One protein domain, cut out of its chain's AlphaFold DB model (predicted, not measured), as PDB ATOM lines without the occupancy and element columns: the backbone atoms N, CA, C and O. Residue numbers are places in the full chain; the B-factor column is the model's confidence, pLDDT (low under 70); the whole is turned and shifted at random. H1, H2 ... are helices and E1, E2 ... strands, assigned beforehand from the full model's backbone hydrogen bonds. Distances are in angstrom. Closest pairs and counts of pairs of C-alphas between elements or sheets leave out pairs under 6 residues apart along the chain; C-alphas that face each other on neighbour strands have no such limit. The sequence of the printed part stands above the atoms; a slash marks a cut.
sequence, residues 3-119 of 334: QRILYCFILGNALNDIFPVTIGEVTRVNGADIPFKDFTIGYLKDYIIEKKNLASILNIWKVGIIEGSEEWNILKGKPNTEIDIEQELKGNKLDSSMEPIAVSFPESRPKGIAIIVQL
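Overview. This is residues 3 to 119 of the 334 residues of an uncharacterized protein of Rhizophagus clarus (UniProt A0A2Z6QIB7). A strongly twisted wall of four strands, E2, E1, E6 and E5 in that order, continues from E2 into the small hairpin of E3 and E4, and H1 packs on both E2 and E3. That hairpin and H2 lie toward opposite ends of the longest axis, while the unnamed stretch from 89 to 100 links the short helices H3 and H4 and pairs with E5 through residues 92 and 93. The 117 printed residues include four named helices and six named strands, in the order E1 E2 E3 E4 H1 E5 H2 H3 H4 E6. The class is mixed, the larger sheet is mixed and the smaller antiparallel. The whole is compact, with a radius of gyration of the C-alphas of 13.8 A and spans of 40 by 29 by 25 A.

Arrangement. Start with E1, residues 3 to 10, and E2, residues 19 to 24, an antiparallel hairpin; look at N 6 and O 21, 2.9 A apart and within hydrogen-bond range. E3, residues 26 to 29, and E4, residues 32 to 35, form another antiparallel hairpin, with N 27 and O 34 within hydrogen-bond range at 2.9 A. H1, residues 41 to 52, is on the larger sheet in two layers, a helix on one face of a sheet; its height over the sheet is 5.8 A, over none of the strands. Its closest C-alphas to E3 are those of Tyr 47 and Val 29, 5.4 A apart. E5, residues 59 to 65, is an edge strand, antiparallel to E6, residues 113 to 118; N 61 and O 116 are within hydrogen-bond range at 2.9 A. E6 is parallel to E1, at 47 degrees, with N 117 and O 9 within hydrogen-bond range at 2.8 A. H2, residues 70 to 77, H3, residues 85 to 88, and H4, residues 101 to 104, only graze the sheet, H4 only just, with 5 pairs of C-alphas within 10 A. In H1 and H2 every O i to N i+4 pair is within hydrogen-bond range; H3 and H4 are too short for one.

Along the chain. Find C-alpha 3 at (63.351, -16.848, -25.159); from there E1 runs 22.5 A, and E2 returns over 16.2 A. H1 begins at C-alpha 41 at (53.863, -7.905, -32.569) and spans 16.5 A. E5 spans 17.3 A, and E6 spans 13.3 A to C-alpha 118 at (41.515, -5.830, -25.063).

Size, cuts and confidence. The farthest C-alphas, those of Asp 33 and Gly 77, are 40.1 A apart. The printed part has no cut; H3 to H4 is a long link. Look for pLDDT under 70 at residue 12, residues 55 to 57 and residues 77 to 83.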
ATOM      1  N   GLN A   3      62.643 -18.115 -25.001       79.75
ATOM      2  CA  GLN A   3      63.351 -16.848 -25.159       79.75
ATOM      3  C   GLN A   3      62.563 -15.690 -24.530       79.75
ATOM      4  O   GLN A   3      63.168 -14.765 -23.985       79.75
ATOM      5  N   ARG A   4      61.223 -15.770 -24.509       86.75
ATOM      6  CA  ARG A   4      60.344 -14.847 -23.770       86.75
ATOM      7  C   ARG A   4      59.166 -15.575 -23.117       86.75
ATOM      8  O   ARG A   4      58.602 -16.495 -23.708       86.75
ATOM      9  N   ILE A   5      58.775 -15.147 -21.915       90.75
ATOM     10  CA  ILE A   5      57.514 -15.547 -21.270       90.75
ATOM     11  C   ILE A   5      56.760 -14.289 -20.855       90.75
ATOM     12  O   ILE A   5      57.220 -13.554 -19.984       90.75
ATOM     13  N   LEU A   6      55.603 -14.065 -21.473       92.69
ATOM     14  CA  LEU A   6      54.752 -12.903 -21.243       92.69
ATOM     15  C   LEU A   6      53.438 -13.367 -20.621       92.69
ATOM     16  O   LEU A   6      52.708 -14.155 -21.224       92.69
ATOM     17  N   TYR A   7      53.130 -12.901 -19.414       92.44
ATOM     18  CA  TYR A   7      51.833 -13.170 -18.801       92.44
ATOM     19  C   TYR A   7      50.795 -12.213 -19.369       92.44
ATOM     20  O   TYR A   7      50.966 -10.992 -19.337       92.44
ATOM     21  N   CYS A   8      49.737 -12.796 -19.912       90.69
ATOM     22  CA  CYS A   8      48.671 -12.098 -20.599       90.69
ATOM     23  C   CYS A   8      47.388 -12.178 -19.776       90.69
ATOM     24  O   CYS A   8      47.077 -13.215 -19.184       90.69
ATOM     25  N   PHE A   9      46.628 -11.093 -19.786       88.12
ATOM     26  CA  PHE A   9      45.315 -10.996 -19.164       88.12
ATOM     27  C   PHE A   9      44.304 -10.500 -20.196       88.12
ATOM     28  O   PHE A   9      44.581  -9.538 -20.906       88.12
ATOM     29  N   ILE A  10      43.148 -11.156 -20.307       85.06
ATOM     30  CA  ILE A  10      42.053 -10.673 -21.159       85.06
ATOM     31  C   ILE A  10      41.216  -9.713 -20.323       85.06
ATOM     32  O   ILE A  10      40.711 -10.097 -19.268       85.06
ATOM     33  N   LEU A  11      41.080  -8.472 -20.787       78.06
ATOM     34  CA  LEU A  11      40.290  -7.465 -20.089       78.06
ATOM     35  C   LEU A  11      38.828  -7.930 -19.981       78.06
ATOM     36  O   LEU A  11      38.219  -8.276 -20.991       78.06
ATOM     37  N   GLY A  12      38.287  -7.945 -18.759       69.94
ATOM     38  CA  GLY A  12      36.941  -8.451 -18.449       69.94
ATOM     39  C   GLY A  12      36.897  -9.886 -17.898       69.94
ATOM     40  O   GLY A  12      35.847 -10.316 -17.419       69.94
ATOM     41  N   ASN A  13      38.016 -10.621 -17.904       70.62
ATOM     42  CA  ASN A  13      38.106 -11.942 -17.268       70.62
ATOM     43  C   ASN A  13      38.474 -11.850 -15.776       70.62
ATOM     44  O   ASN A  13      38.871 -10.798 -15.273       70.62
ATOM     45  N   ALA A  14      38.371 -12.969 -15.051       75.94
ATOM     46  CA  ALA A  14      38.841 -13.036 -13.671       75.94
ATOM     47  C   ALA A  14      40.380 -13.022 -13.623       75.94
ATOM     48  O   ALA A  14      41.039 -13.613 -14.475       75.94
ATOM     49  N   LEU A  15      40.980 -12.413 -12.591       77.81
ATOM     50  CA  LEU A  15      42.446 -12.384 -12.421       77.81
ATOM     51  C   LEU A  15      43.081 -13.784 -12.292       77.81
ATOM     52  O   LEU A  15      44.270 -13.945 -12.541       77.81
ATOM     53  N   ASN A  16      42.293 -14.812 -11.977       76.75
ATOM     54  CA  ASN A  16      42.760 -16.200 -11.962       76.75
ATOM     55  C   ASN A  16      42.945 -16.791 -13.377       76.75
ATOM     56  O   ASN A  16      43.541 -17.857 -13.508       76.75
ATOM     57  N   ASP A  17      42.481 -16.102 -14.428       79.19
ATOM     58  CA  ASP A  17      42.565 -16.540 -15.831       79.19
ATOM     59  C   ASP A  17      43.814 -16.011 -16.565       79.19
ATOM     60  O   ASP A  17      43.937 -16.166 -17.789       79.19
ATOM     61  N   ILE A  18      44.749 -15.379 -15.842       85.06
ATOM     62  CA  ILE A  18      46.041 -14.947 -16.393       85.06
ATOM     63  C   ILE A  18      46.766 -16.164 -16.972       85.06
ATOM     64  O   ILE A  18      46.894 -17.208 -16.332       85.06
ATOM     65  N   PHE A  19      47.280 -16.025 -18.192       87.62
ATOM     66  CA  PHE A  19      47.900 -17.133 -18.910       87.62
ATOM     67  C   PHE A  19      49.259 -16.746 -19.495       87.62
ATOM     68  O   PHE A  19      49.449 -15.612 -19.938       87.62
ATOM     69  N   PRO A  20      50.224 -17.678 -19.538       91.19
ATOM     70  CA  PRO A  20      51.528 -17.407 -20.117       91.19
ATOM     71  C   PRO A  20      51.511 -17.576 -21.641       91.19
ATOM     72  O   PRO A  20      51.001 -18.563 -22.179       91.19
ATOM     73  N   VAL A  21      52.167 -16.660 -22.340       90.12
ATOM     74  CA  VAL A  21      52.579 -16.782 -23.741       90.12
ATOM     75  C   VAL A  21      54.083 -17.024 -23.757       90.12
ATOM     76  O   VAL A  21      54.856 -16.220 -23.242       90.12
ATOM     77  N   THR A  22      54.496 -18.168 -24.300       90.31
ATOM     78  CA  THR A  22      55.891 -18.617 -24.298       90.31
ATOM     79  C   THR A  22      56.406 -18.617 -25.722       90.31
ATOM     80  O   THR A  22      55.881 -19.349 -26.554       90.31
ATOM     81  N   ILE A  23      57.430 -17.813 -25.986       90.88
ATOM     82  CA  ILE A  23      58.044 -17.683 -27.308       90.88
ATOM     83  C   ILE A  23      59.425 -18.325 -27.226       90.88
ATOM     84  O   ILE A  23      60.261 -17.928 -26.406       90.88
ATOM     85  N   GLY A  24      59.625 -19.377 -28.014       89.25
ATOM     86  CA  GLY A  24      60.885 -20.111 -28.115       89.25
ATOM     87  C   GLY A  24      61.808 -19.539 -29.188       89.25
ATOM     88  O   GLY A  24      61.515 -18.508 -29.781       89.25
ATOM     89  N   GLU A  25      62.911 -20.240 -29.459       89.88
ATOM     90  CA  GLU A  25      63.819 -19.892 -30.569       89.88
ATOM     91  C   GLU A  25      63.121 -19.982 -31.928       89.88
ATOM     92  O   GLU A  25      63.395 -19.191 -32.826       89.88
ATOM     93  N   VAL A  26      62.192 -20.932 -32.035       91.06
ATOM     94  CA  VAL A  26      61.229 -21.084 -33.120       91.06
ATOM     95  C   VAL A  26      59.865 -21.291 -32.469       91.06
ATOM     96  O   VAL A  26      59.737 -22.097 -31.543       91.06
ATOM     97  N   THR A  27      58.865 -20.537 -32.911       90.38
ATOM     98  CA  THR A  27      57.489 -20.622 -32.408       90.38
ATOM     99  C   THR A  27      56.550 -20.827 -33.584       90.38
ATOM    100  O   THR A  27      56.597 -20.069 -34.551       90.38
ATOM    101  N   ARG A  28      55.704 -21.854 -33.503       89.00
ATOM    102  CA  ARG A  28      54.712 -22.138 -34.535       89.00
ATOM    103  C   ARG A  28      53.490 -21.245 -34.349       89.00
ATOM    104  O   ARG A  28      52.917 -21.235 -33.260       89.00
ATOM    105  N   VAL A  29      53.115 -20.512 -35.393       85.69
ATOM    106  CA  VAL A  29      51.964 -19.598 -35.421       85.69
ATOM    107  C   VAL A  29      51.235 -19.794 -36.744       85.69
ATOM    108  O   VAL A  29      51.874 -19.748 -37.798       85.69
ATOM    109  N   ASN A  30      49.923 -20.050 -36.715       81.50
ATOM    110  CA  ASN A  30      49.116 -20.275 -37.927       81.50
ATOM    111  C   ASN A  30      49.717 -21.336 -38.873       81.50
ATOM    112  O   ASN A  30      49.696 -21.213 -40.097       81.50
ATOM    113  N   GLY A  31      50.306 -22.386 -38.298       82.00
ATOM    114  CA  GLY A  31      50.910 -23.477 -39.058       82.00
ATOM    115  C   GLY A  31      52.328 -23.225 -39.585       82.00
ATOM    116  O   GLY A  31      52.926 -24.195 -40.053       82.00
ATOM    117  N   ALA A  32      52.876 -22.010 -39.458       86.50
ATOM    118  CA  ALA A  32      54.229 -21.644 -39.886       86.50
ATOM    119  C   ALA A  32      55.209 -21.557 -38.705       86.50
ATOM    120  O   ALA A  32      54.856 -21.071 -37.632       86.50
ATOM    121  N   ASP A  33      56.449 -21.998 -38.914       92.31
ATOM    122  CA  ASP A  33      57.521 -21.929 -37.917       92.31
ATOM    123  C   ASP A  33      58.260 -20.588 -38.022       92.31
ATOM    124  O   ASP A  33      58.959 -20.327 -39.002       92.31
ATOM    125  N   ILE A  34      58.105 -19.733 -37.008       92.62
ATOM    126  CA  ILE A  34      58.662 -18.375 -36.987       92.62
ATOM    127  C   ILE A  34      59.868 -18.314 -36.036       92.62
ATOM    128  O   ILE A  34      59.705 -18.547 -34.831       92.62
ATOM    129  N   PRO A  35      61.082 -17.997 -36.525       92.88
ATOM    130  CA  PRO A  35      62.244 -17.763 -35.673       92.88
ATOM    131  C   PRO A  35      62.055 -16.536 -34.774       92.88
ATOM    132  O   PRO A  35      61.501 -15.528 -35.202       92.88
ATOM    133  N   PHE A  36      62.594 -16.563 -33.553       90.69
ATOM    134  CA  PHE A  36      62.447 -15.455 -32.598       90.69
ATOM    135  C   PHE A  36      62.914 -14.098 -33.136       90.69
ATOM    136  O   PHE A  36      62.279 -13.079 -32.887       90.69
ATOM    137  N   LYS A  37      64.020 -14.085 -33.888       89.00
ATOM    138  CA  LYS A  37      64.576 -12.869 -34.502       89.00
ATOM    139  C   LYS A  37      63.598 -12.176 -35.463       89.00
ATOM    140  O   LYS A  37      63.680 -10.964 -35.624       89.00
ATOM    141  N   ASP A  38      62.681 -12.944 -36.047       90.81
ATOM    142  CA  ASP A  38      61.691 -12.496 -37.025       90.81
ATOM    143  C   ASP A  38      60.293 -12.369 -36.377       90.81
ATOM    144  O   ASP A  38      59.310 -12.053 -37.043       90.81
ATOM    145  N   PHE A  39      60.189 -12.619 -35.064       91.88
ATOM    146  CA  PHE A  39      58.926 -12.612 -34.336       91.88
ATOM    147  C   PHE A  39      58.504 -11.174 -34.001       91.88
ATOM    148  O   PHE A  39      59.148 -10.467 -33.219       91.88
ATOM    149  N   THR A  40      57.392 -10.738 -34.583       93.12
ATOM    150  CA  THR A  40      56.847  -9.384 -34.459       93.12
ATOM    151  C   THR A  40      55.609  -9.344 -33.564       93.12
ATOM    152  O   THR A  40      55.041 -10.373 -33.188       93.12
ATOM    153  N   ILE A  41      55.147  -8.135 -33.246       90.06
ATOM    154  CA  ILE A  41      53.863  -7.905 -32.569       90.06
ATOM    155  C   ILE A  41      52.677  -8.478 -33.365       90.06
ATOM    156  O   ILE A  41      51.711  -8.944 -32.760       90.06
ATOM    157  N   GLY A  42      52.743  -8.506 -34.701       88.25
ATOM    158  CA  GLY A  42      51.736  -9.165 -35.539       88.25
ATOM    159  C   GLY A  42      51.627 -10.661 -35.236       88.25
ATOM    160  O   GLY A  42      50.552 -11.138 -34.876       88.25
ATOM    161  N   TYR A  43      52.755 -11.375 -35.249       90.31
ATOM    162  CA  TYR A  43      52.787 -12.801 -34.900       90.31
ATOM    163  C   TYR A  43      52.387 -13.069 -33.447       90.31
ATOM    164  O   TYR A  43      51.785 -14.099 -33.153       90.31
ATOM    165  N   LEU A  44      52.669 -12.139 -32.531       90.75
ATOM    166  CA  LEU A  44      52.198 -12.233 -31.150       90.75
ATOM    167  C   LEU A  44      50.665 -12.209 -31.061       90.75
ATOM    168  O   LEU A  44      50.099 -12.994 -30.300       90.75
ATOM    169  N   LYS A  45      49.999 -11.330 -31.826       89.56
ATOM    170  CA  LYS A  45      48.529 -11.263 -31.883       89.56
ATOM    171  C   LYS A  45      47.961 -12.585 -32.393       89.56
ATOM    172  O   LYS A  45      47.139 -13.180 -31.701       89.56
ATOM    173  N   ASP A  46      48.461 -13.073 -33.524       86.56
ATOM    174  CA  ASP A  46      48.036 -14.347 -34.115       86.56
ATOM    175  C   ASP A  46      48.232 -15.522 -33.149       86.56
ATOM    176  O   ASP A  46      47.335 -16.340 -32.951       86.56
ATOM    177  N   TYR A  47      49.376 -15.563 -32.462       89.44
ATOM    178  CA  TYR A  47      49.677 -16.617 -31.499       89.44
ATOM    179  C   TYR A  47      48.744 -16.595 -30.280       89.44
ATOM    180  O   TYR A  47      48.345 -17.647 -29.775       89.44
ATOM    181  N   ILE A  48      48.358 -15.408 -29.799       87.88
ATOM    182  CA  ILE A  48      47.369 -15.261 -28.721       87.88
ATOM    183  C   ILE A  48      45.978 -15.701 -29.197       87.88
ATOM    184  O   ILE A  48      45.288 -16.402 -28.450       87.88
ATOM    185  N   ILE A  49      45.586 -15.325 -30.420       80.62
ATOM    186  CA  ILE A  49      44.314 -15.718 -31.046       80.62
ATOM    187  C   ILE A  49      44.210 -17.245 -31.116       80.62
ATOM    188  O   ILE A  49      43.234 -17.802 -30.614       80.62
ATOM    189  N   GLU A  50      45.232 -17.919 -31.650       81.00
ATOM    190  CA  GLU A  50      45.287 -19.383 -31.766       81.00
ATOM    191  C   GLU A  50      45.245 -20.052 -30.382       81.00
ATOM    192  O   GLU A  50      44.429 -20.938 -30.124       81.00
ATOM    193  N   LYS A  51      46.068 -19.577 -29.437       82.06
ATOM    194  CA  LYS A  51      46.196 -20.181 -28.101       82.06
ATOM    195  C   LYS A  51      44.936 -20.061 -27.242       82.06
ATOM    196  O   LYS A  51      44.728 -20.884 -26.347       82.06
ATOM    197  N   LYS A  52      44.124 -19.025 -27.459       81.12
ATOM    198  CA  LYS A  52      42.877 -18.779 -26.716       81.12
ATOM    199  C   LYS A  52      41.613 -18.983 -27.544       81.12
ATOM    200  O   LYS A  52      40.531 -18.760 -27.010       81.12
ATOM    201  N   ASN A  53      41.744 -19.452 -28.786       76.69
ATOM    202  CA  ASN A  53      40.642 -19.681 -29.718       76.69
ATOM    203  C   ASN A  53      39.708 -18.457 -29.836       76.69
ATOM    204  O   ASN A  53      38.499 -18.550 -29.614       76.69
ATOM    205  N   LEU A  54      40.292 -17.284 -30.097       72.88
ATOM    206  CA  LEU A  54      39.569 -16.009 -30.184       72.88
ATOM    207  C   LEU A  54      39.108 -15.736 -31.627       72.88
ATOM    208  O   LEU A  54      39.754 -16.149 -32.581       72.88
ATOM    209  N   ALA A  55      37.986 -15.031 -31.796       58.06
ATOM    210  CA  ALA A  55      37.315 -14.892 -33.094       58.06
ATOM    211  C   ALA A  55      37.762 -13.684 -33.952       58.06
ATOM    212  O   ALA A  55      37.306 -13.559 -35.087       58.06
ATOM    213  N   SER A  56      38.582 -12.756 -33.437       62.34
ATOM    214  CA  SER A  56      38.802 -11.454 -34.095       62.34
ATOM    215  C   SER A  56      40.133 -10.758 -33.766       62.34
ATOM    216  O   SER A  56      40.911 -11.205 -32.924       62.34
ATOM    217  N   ILE A  57      40.371  -9.636 -34.465       61.09
ATOM    218  CA  ILE A  57      41.512  -8.722 -34.307       61.09
ATOM    219  C   ILE A  57      41.556  -8.185 -32.872       61.09
ATOM    220  O   ILE A  57      40.598  -7.579 -32.396       61.09
ATOM    221  N   LEU A  58      42.693  -8.370 -32.203       74.12
ATOM    222  CA  LEU A  58      42.911  -7.964 -30.817       74.12
ATOM    223  C   LEU A  58      43.656  -6.628 -30.740       74.12
ATOM    224  O   LEU A  58      44.695  -6.451 -31.389       74.12
ATOM    225  N   ASN A  59      43.193  -5.730 -29.868       84.81
ATOM    226  CA  ASN A  59      44.039  -4.653 -29.362       84.81
ATOM    227  C   ASN A  59      44.848  -5.218 -28.193       84.81
ATOM    228  O   ASN A  59      44.284  -5.669 -27.198       84.81
ATOM    229  N   ILE A  60      46.172  -5.215 -28.311       89.25
ATOM    230  CA  ILE A  60      47.057  -5.624 -27.219       89.25
ATOM    231  C   ILE A  60      47.803  -4.412 -26.679       89.25
ATOM    232  O   ILE A  60      48.295  -3.567 -27.430       89.25
ATOM    233  N   TRP A  61      47.867  -4.348 -25.357       91.50
ATOM    234  CA  TRP A  61      48.451  -3.251 -24.606       91.50
ATOM    235  C   TRP A  61      49.608  -3.784 -23.782       91.50
ATOM    236  O   TRP A  61      49.450  -4.754 -23.037       91.50
ATOM    237  N   LYS A  62      50.770  -3.150 -23.907       92.56
ATOM    238  CA  LYS A  62      51.917  -3.413 -23.046       92.56
ATOM    239  C   LYS A  62      51.681  -2.751 -21.694       92.56
ATOM    240  O   LYS A  62      51.440  -1.547 -21.638       92.56
ATOM    241  N   VAL A  63      51.803  -3.529 -20.624       90.81
ATOM    242  CA  VAL A  63      51.640  -3.075 -19.236       90.81
ATOM    243  C   VAL A  63      52.712  -3.697 -18.333       90.81
ATOM    244  O   VAL A  63      53.462  -4.574 -18.762       90.81
ATOM    245  N   GLY A  64      52.791  -3.243 -17.082       89.56
ATOM    246  CA  GLY A  64      53.667  -3.812 -16.053       89.56
ATOM    247  C   GLY A  64      52.946  -3.940 -14.715       89.56
ATOM    248  O   GLY A  64      53.342  -3.299 -13.745       89.56
ATOM    249  N   ILE A  65      51.857  -4.714 -14.673       88.31
ATOM    250  CA  ILE A  65      50.982  -4.796 -13.492       88.31
ATOM    251  C   ILE A  65      51.431  -5.945 -12.597       88.31
ATOM    252  O   ILE A  65      51.398  -7.110 -12.997       88.31
ATOM    253  N   ILE A  66      51.812  -5.621 -11.366       91.12
ATOM    254  CA  ILE A  66      52.325  -6.576 -10.382       91.12
ATOM    255  C   ILE A  66      51.259  -6.807  -9.313       91.12
ATOM    256  O   ILE A  66      50.556  -5.882  -8.917       91.12
ATOM    257  N   GLU A  67      51.153  -8.040  -8.827       85.25
ATOM    258  CA  GLU A  67      50.233  -8.378  -7.744       85.25
ATOM    259  C   GLU A  67      50.427  -7.466  -6.523       85.25
ATOM    260  O   GLU A  67      51.538  -7.291  -6.023       85.25
ATOM    261  N   GLY A  68      49.327  -6.857  -6.069       81.62
ATOM    262  CA  GLY A  68      49.315  -5.911  -4.951       81.62
ATOM    263  C   GLY A  68      49.573  -4.445  -5.320       81.62
ATOM    264  O   GLY A  68      49.472  -3.598  -4.433       81.62
ATOM    265  N   SER A  69      49.862  -4.119  -6.587       87.31
ATOM    266  CA  SER A  69      49.962  -2.723  -7.038       87.31
ATOM    267  C   SER A  69      48.596  -2.020  -7.075       87.31
ATOM    268  O   SER A  69      47.540  -2.653  -6.983       87.31
ATOM    269  N   GLU A  70      48.598  -0.693  -7.218       85.25
ATOM    270  CA  GLU A  70      47.369   0.091  -7.385       85.25
ATOM    271  C   GLU A  70      46.594  -0.364  -8.632       85.25
ATOM    272  O   GLU A  70      45.398  -0.632  -8.557       85.25
ATOM    273  N   GLU A  71      47.300  -0.598  -9.739       85.88
ATOM    274  CA  GLU A  71      46.750  -1.102 -11.001       85.88
ATOM    275  C   GLU A  71      46.168  -2.519 -10.853       85.88
ATOM    276  O   GLU A  71      45.117  -2.831 -11.417       85.88
ATOM    277  N   TRP A  72      46.789  -3.377 -10.035       85.12
ATOM    278  CA  TRP A  72      46.229  -4.692  -9.703       85.12
ATOM    279  C   TRP A  72      44.929  -4.574  -8.905       85.12
ATOM    280  O   TRP A  72      43.976  -5.316  -9.145       85.12
ATOM    281  N   ASN A  73      44.861  -3.620  -7.975       82.75
ATOM    282  CA  ASN A  73      43.642  -3.353  -7.216       82.75
ATOM    283  C   ASN A  73      42.540  -2.740  -8.093       82.75
ATOM    284  O   ASN A  73      41.372  -3.062  -7.877       82.75
ATOM    285  N   ILE A  74      42.888  -1.946  -9.114       81.12
ATOM    286  CA  ILE A  74      41.943  -1.469 -10.139       81.12
ATOM    287  C   ILE A  74      41.352  -2.663 -10.900       81.12
ATOM    288  O   ILE A  74      40.127  -2.788 -10.968       81.12
ATOM    289  N   LEU A  75      42.193  -3.590 -11.376       76.69
ATOM    290  CA  LEU A  75      41.730  -4.818 -12.036       76.69
ATOM    291  C   LEU A  75      40.888  -5.713 -11.107       76.69
ATOM    292  O   LEU A  75      39.940  -6.353 -11.554       76.69
ATOM    293  N   LYS A  76      41.207  -5.750  -9.808       76.75
ATOM    294  CA  LYS A  76      40.460  -6.517  -8.798       76.75
ATOM    295  C   LYS A  76      39.122  -5.861  -8.419       76.75
ATOM    296  O   LYS A  76      38.188  -6.569  -8.050       76.75
ATOM    297  N   GLY A  77      39.043  -4.529  -8.470       63.09
ATOM    298  CA  GLY A  77      37.920  -3.723  -7.978       63.09
ATOM    299  C   GLY A  77      36.894  -3.293  -9.033       63.09
ATOM    300  O   GLY A  77      35.775  -2.936  -8.665       63.09
ATOM    301  N   LYS A  78      37.229  -3.340 -10.330       57.38
ATOM    302  CA  LYS A  78      36.333  -2.963 -11.439       57.38
ATOM    303  C   LYS A  78      36.250  -4.090 -12.479       57.38
ATOM    304  O   LYS A  78      37.106  -4.150 -13.356       57.38
ATOM    305  N   PRO A  79      35.217  -4.954 -12.468       46.34
ATOM    306  CA  PRO A  79      35.130  -5.993 -13.485       46.34
ATOM    307  C   PRO A  79      34.706  -5.485 -14.871       46.34
ATOM    308  O   PRO A  79      34.974  -6.205 -15.815       46.34
ATOM    309  N   ASN A  80      34.031  -4.325 -15.023       44.97
ATOM    310  CA  ASN A  80      33.319  -3.978 -16.278       44.97
ATOM    311  C   ASN A  80      32.962  -2.479 -16.506       44.97
ATOM    312  O   ASN A  80      31.932  -2.177 -17.107       44.97
ATOM    313  N   THR A  81      33.766  -1.509 -16.068       45.19
ATOM    314  CA  THR A  81      33.734  -0.172 -16.711       45.19
ATOM    315  C   THR A  81      34.783  -0.137 -17.814       45.19
ATOM    316  O   THR A  81      35.747  -0.891 -17.737       45.19
ATOM    317  N   GLU A  82      34.597   0.694 -18.843       55.19
ATOM    318  CA  GLU A  82      35.655   1.040 -19.800       55.19
ATOM    319  C   GLU A  82      36.868   1.542 -19.006       55.19
ATOM    320  O   GLU A  82      36.931   2.704 -18.614       55.19
ATOM    321  N   ILE A  83      37.780   0.632 -18.657       66.06
ATOM    322  CA  ILE A  83      39.046   0.995 -18.042       66.06
ATOM    323  C   ILE A  83      39.829   1.654 -19.162       66.06
ATOM    324  O   ILE A  83      40.143   1.004 -20.163       66.06
ATOM    325  N   ASP A  84      40.120   2.939 -19.000       72.38
ATOM    326  CA  ASP A  84      41.088   3.610 -19.849       72.38
ATOM    327  C   ASP A  84      42.452   2.966 -19.570       72.38
ATOM    328  O   ASP A  84      43.107   3.251 -18.569       72.38
ATOM    329  N   ILE A  85      42.840   1.999 -20.406       81.25
ATOM    330  CA  ILE A  85      44.063   1.211 -20.207       81.25
ATOM    331  C   ILE A  85      45.288   2.131 -20.231       81.25
ATOM    332  O   ILE A  85      46.251   1.880 -19.507       81.25
ATOM    333  N   GLU A  86      45.248   3.203 -21.022       82.88
ATOM    334  CA  GLU A  86      46.335   4.170 -21.127       82.88
ATOM    335  C   GLU A  86      46.454   5.005 -19.848       82.88
ATOM    336  O   GLU A  86      47.544   5.100 -19.279       82.88
ATOM    337  N   GLN A  87      45.339   5.541 -19.344       78.62
ATOM    338  CA  GLN A  87      45.354   6.427 -18.175       78.62
ATOM    339  C   GLN A  87      45.347   5.690 -16.828       78.62
ATOM    340  O   GLN A  87      46.121   6.040 -15.938       78.62
ATOM    341  N   GLU A  88      44.496   4.675 -16.656       82.94
ATOM    342  CA  GLU A  88      44.316   3.975 -15.375       82.94
ATOM    343  C   GLU A  88      45.339   2.851 -15.162       82.94
ATOM    344  O   GLU A  88      45.716   2.573 -14.025       82.94
ATOM    345  N   LEU A  89      45.796   2.197 -16.237       85.50
ATOM    346  CA  LEU A  89      46.724   1.057 -16.157       85.50
ATOM    347  C   LEU A  89      48.113   1.361 -16.732       85.50
ATOM    348  O   LEU A  89      48.956   0.460 -16.796       85.50
ATOM    349  N   LYS A  90      48.358   2.617 -17.138       86.62
ATOM    350  CA  LYS A  90      49.623   3.087 -17.734       86.62
ATOM    351  C   LYS A  90      50.049   2.239 -18.937       86.62
ATOM    352  O   LYS A  90      51.238   1.991 -19.155       86.62
ATOM    353  N   GLY A  91      49.071   1.727 -19.677       87.06
ATOM    354  CA  GLY A  91      49.296   0.839 -20.801       87.06
ATOM    355  C   GLY A  91      49.703   1.592 -22.056       87.06
ATOM    356  O   GLY A  91      49.201   2.670 -22.349       87.06
ATOM    357  N   ASN A  92      50.596   0.990 -22.834       89.62
ATOM    358  CA  ASN A  92      50.982   1.498 -24.144       89.62
ATOM    359  C   ASN A  92      50.437   0.569 -25.234       89.62
ATOM    360  O   ASN A  92      50.676  -0.644 -25.199       89.62
ATOM    361  N   LYS A  93      49.674   1.119 -26.178       88.62
ATOM    362  CA  LYS A  93      49.047   0.334 -27.242       88.62
ATOM    363  C   LYS A  93      50.084  -0.111 -28.275       88.62
ATOM    364  O   LYS A  93      50.795   0.707 -28.850       88.62
ATOM    365  N   LEU A  94      50.140  -1.414 -28.554       88.38
ATOM    366  CA  LEU A  94      51.061  -1.975 -29.548       88.38
ATOM    367  C   LEU A  94      50.398  -1.998 -30.937       88.38
ATOM    368  O   LEU A  94      49.867  -3.021 -31.397       88.38
ATOM    369  N   ASP A  95      50.400  -0.838 -31.592       78.31
ATOM    370  CA  ASP A  95      49.751  -0.637 -32.896       78.31
ATOM    371  C   ASP A  95      50.605  -1.109 -34.086       78.31
ATOM    372  O   ASP A  95      50.063  -1.551 -35.100       78.31
ATOM    373  N   SER A  96      51.937  -1.091 -33.966       83.69
ATOM    374  CA  SER A  96      52.838  -1.504 -35.048       83.69
ATOM    375  C   SER A  96      52.977  -3.026 -35.128       83.69
ATOM    376  O   SER A  96      53.762  -3.639 -34.409       83.69
ATOM    377  N   SER A  97      52.256  -3.663 -36.055       83.31
ATOM    378  CA  SER A  97      52.352  -5.118 -36.282       83.31
ATOM    379  C   SER A  97      53.724  -5.586 -36.785       83.31
ATOM    380  O   SER A  97      54.027  -6.773 -36.696       83.31
ATOM    381  N   MET A  98      54.547  -4.679 -37.318       85.75
ATOM    382  CA  MET A  98      55.885  -4.988 -37.842       85.75
ATOM    383  C   MET A  98      56.989  -4.821 -36.792       85.75
ATOM    384  O   MET A  98      58.138  -5.166 -37.056       85.75
ATOM    385  N   GLU A  99      56.671  -4.288 -35.611       89.38
ATOM    386  CA  GLU A  99      57.667  -4.080 -34.566       89.38
ATOM    387  C   GLU A  99      58.186  -5.430 -34.035       89.38
ATOM    388  O   GLU A  99      57.379  -6.306 -33.696       89.38
ATOM    389  N   PRO A 100      59.514  -5.632 -33.954       90.62
ATOM    390  CA  PRO A 100      60.078  -6.844 -33.376       90.62
ATOM    391  C   PRO A 100      59.760  -6.948 -31.887       90.62
ATOM    392  O   PRO A 100      59.929  -5.992 -31.128       90.62
ATOM    393  N   ILE A 101      59.402  -8.146 -31.427       90.38
ATOM    394  CA  ILE A 101      59.003  -8.355 -30.032       90.38
ATOM    395  C   ILE A 101      60.112  -8.029 -29.028       90.38
ATOM    396  O   ILE A 101      59.833  -7.626 -27.901       90.38
ATOM    397  N   ALA A 102      61.376  -8.167 -29.436       87.31
ATOM    398  CA  ALA A 102      62.534  -7.838 -28.614       87.31
ATOM    399  C   ALA A 102      62.640  -6.336 -28.296       87.31
ATOM    400  O   ALA A 102      63.213  -5.983 -27.267       87.31
ATOM    401  N   VAL A 103      62.079  -5.470 -29.150       87.50
ATOM    402  CA  VAL A 103      62.038  -4.015 -28.938       87.50
ATOM    403  C   VAL A 103      60.973  -3.678 -27.899       87.50
ATOM    404  O   VAL A 103      61.262  -3.018 -26.900       87.50
ATOM    405  N   SER A 104      59.757  -4.201 -28.072       86.00
ATOM    406  CA  SER A 104      58.656  -3.918 -27.148       86.00
ATOM    407  C   SER A 104      58.812  -4.647 -25.805       86.00
ATOM    408  O   SER A 104      58.390  -4.120 -24.777       86.00
ATOM    409  N   PHE A 105      59.455  -5.820 -25.769       89.81
ATOM    410  CA  PHE A 105      59.674  -6.633 -24.565       89.81
ATOM    411  C   PHE A 105      61.149  -7.070 -24.440       89.81
ATOM    412  O   PHE A 105      61.511  -8.211 -24.766       89.81
ATOM    413  N   PRO A 106      62.030  -6.180 -23.941       84.81
ATOM    414  CA  PRO A 106      63.460  -6.462 -23.829       84.81
ATOM    415  C   PRO A 106      63.781  -7.491 -22.735       84.81
ATOM    416  O   PRO A 106      64.757  -8.229 -22.855       84.81
ATOM    417  N   GLU A 107      62.952  -7.594 -21.695       84.56
ATOM    418  CA  GLU A 107      63.141  -8.553 -20.604       84.56
ATOM    419  C   GLU A 107      62.666  -9.959 -20.984       84.56
ATOM    420  O   GLU A 107      61.616 -10.136 -21.598       84.56
ATOM    421  N   SER A 108      63.418 -10.983 -20.564       81.62
ATOM    422  CA  SER A 108      63.080 -12.387 -20.834       81.62
ATOM    423  C   SER A 108      61.771 -12.827 -20.170       81.62
ATOM    424  O   SER A 108      61.023 -13.643 -20.717       81.62
ATOM    425  N   ARG A 109      61.498 -12.280 -18.986       85.25
ATOM    426  CA  ARG A 109      60.300 -12.543 -18.192       85.25
ATOM    427  C   ARG A 109      59.956 -11.296 -17.371       85.25
ATOM    428  O   ARG A 109      60.441 -11.179 -16.243       85.25
ATOM    429  N   PRO A 110      59.144 -10.381 -17.921       84.38
ATOM    430  CA  PRO A 110      58.629  -9.246 -17.167       84.38
ATOM    431  C   PRO A 110      57.894  -9.716 -15.909       84.38
ATOM    432  O   PRO A 110      57.275 -10.788 -15.896       84.38
ATOM    433  N   LYS A 111      57.970  -8.929 -14.835       84.06
ATOM    434  CA  LYS A 111      57.254  -9.227 -13.589       84.06
ATOM    435  C   LYS A 111      55.773  -8.876 -13.734       84.06
ATOM    436  O   LYS A 111      55.443  -7.761 -14.120       84.06
ATOM    437  N   GLY A 112      54.903  -9.809 -13.351       87.75
ATOM    438  CA  GLY A 112      53.454  -9.609 -13.374       87.75
ATOM    439  C   GLY A 112      52.845  -9.712 -14.774       87.75
ATOM    440  O   GLY A 112      53.402 -10.364 -15.660       87.75
ATOM    441  N   ILE A 113      51.674  -9.104 -14.959       90.50
ATOM    442  CA  ILE A 113      50.977  -9.043 -16.247       90.50
ATOM    443  C   ILE A 113      51.761  -8.098 -17.160       90.50
ATOM    444  O   ILE A 113      51.928  -6.920 -16.845       90.50
ATOM    445  N   ALA A 114      52.220  -8.629 -18.294       91.81
ATOM    446  CA  ALA A 114      52.980  -7.898 -19.305       91.81
ATOM    447  C   ALA A 114      52.089  -7.390 -20.451       91.81
ATOM    448  O   ALA A 114      52.428  -6.418 -21.129       91.81
ATOM    449  N   ILE A 115      50.967  -8.076 -20.694       92.69
ATOM    450  CA  ILE A 115      50.048  -7.779 -21.793       92.69
ATOM    451  C   ILE A 115      48.610  -7.798 -21.289       92.69
ATOM    452  O   ILE A 115      48.165  -8.790 -20.707       92.69
ATOM    453  N   ILE A 116      47.863  -6.742 -21.605       89.19
ATOM    454  CA  ILE A 116      46.402  -6.765 -21.573       89.19
ATOM    455  C   ILE A 116      45.888  -6.957 -22.992       89.19
ATOM    456  O   ILE A 116      46.197  -6.186 -23.900       89.19
ATOM    457  N   VAL A 117      45.090  -8.002 -23.172       86.88
ATOM    458  CA  VAL A 117      44.336  -8.267 -24.388       86.88
ATOM    459  C   VAL A 117      42.986  -7.587 -24.229       86.88
ATOM    460  O   VAL A 117      42.132  -8.043 -23.469       86.88
ATOM    461  N   GLN A 118      42.805  -6.480 -24.936       81.94
ATOM    462  CA  GLN A 118      41.515  -5.830 -25.063       81.94
ATOM    463  C   GLN A 118      40.832  -6.415 -26.295       81.94
ATOM    464  O   GLN A 118      41.231  -6.165 -27.438       81.94
ATOM    465  N   LEU A 119      39.797  -7.218 -26.054       72.69
ATOM    466  CA  LEU A 119      38.873  -7.570 -27.119       72.69
ATOM    467  C   LEU A 119      38.274  -6.263 -27.649       72.69
ATOM    468  O   LEU A 119      37.995  -5.371 -26.840       72.69
TER     469      LEU A 119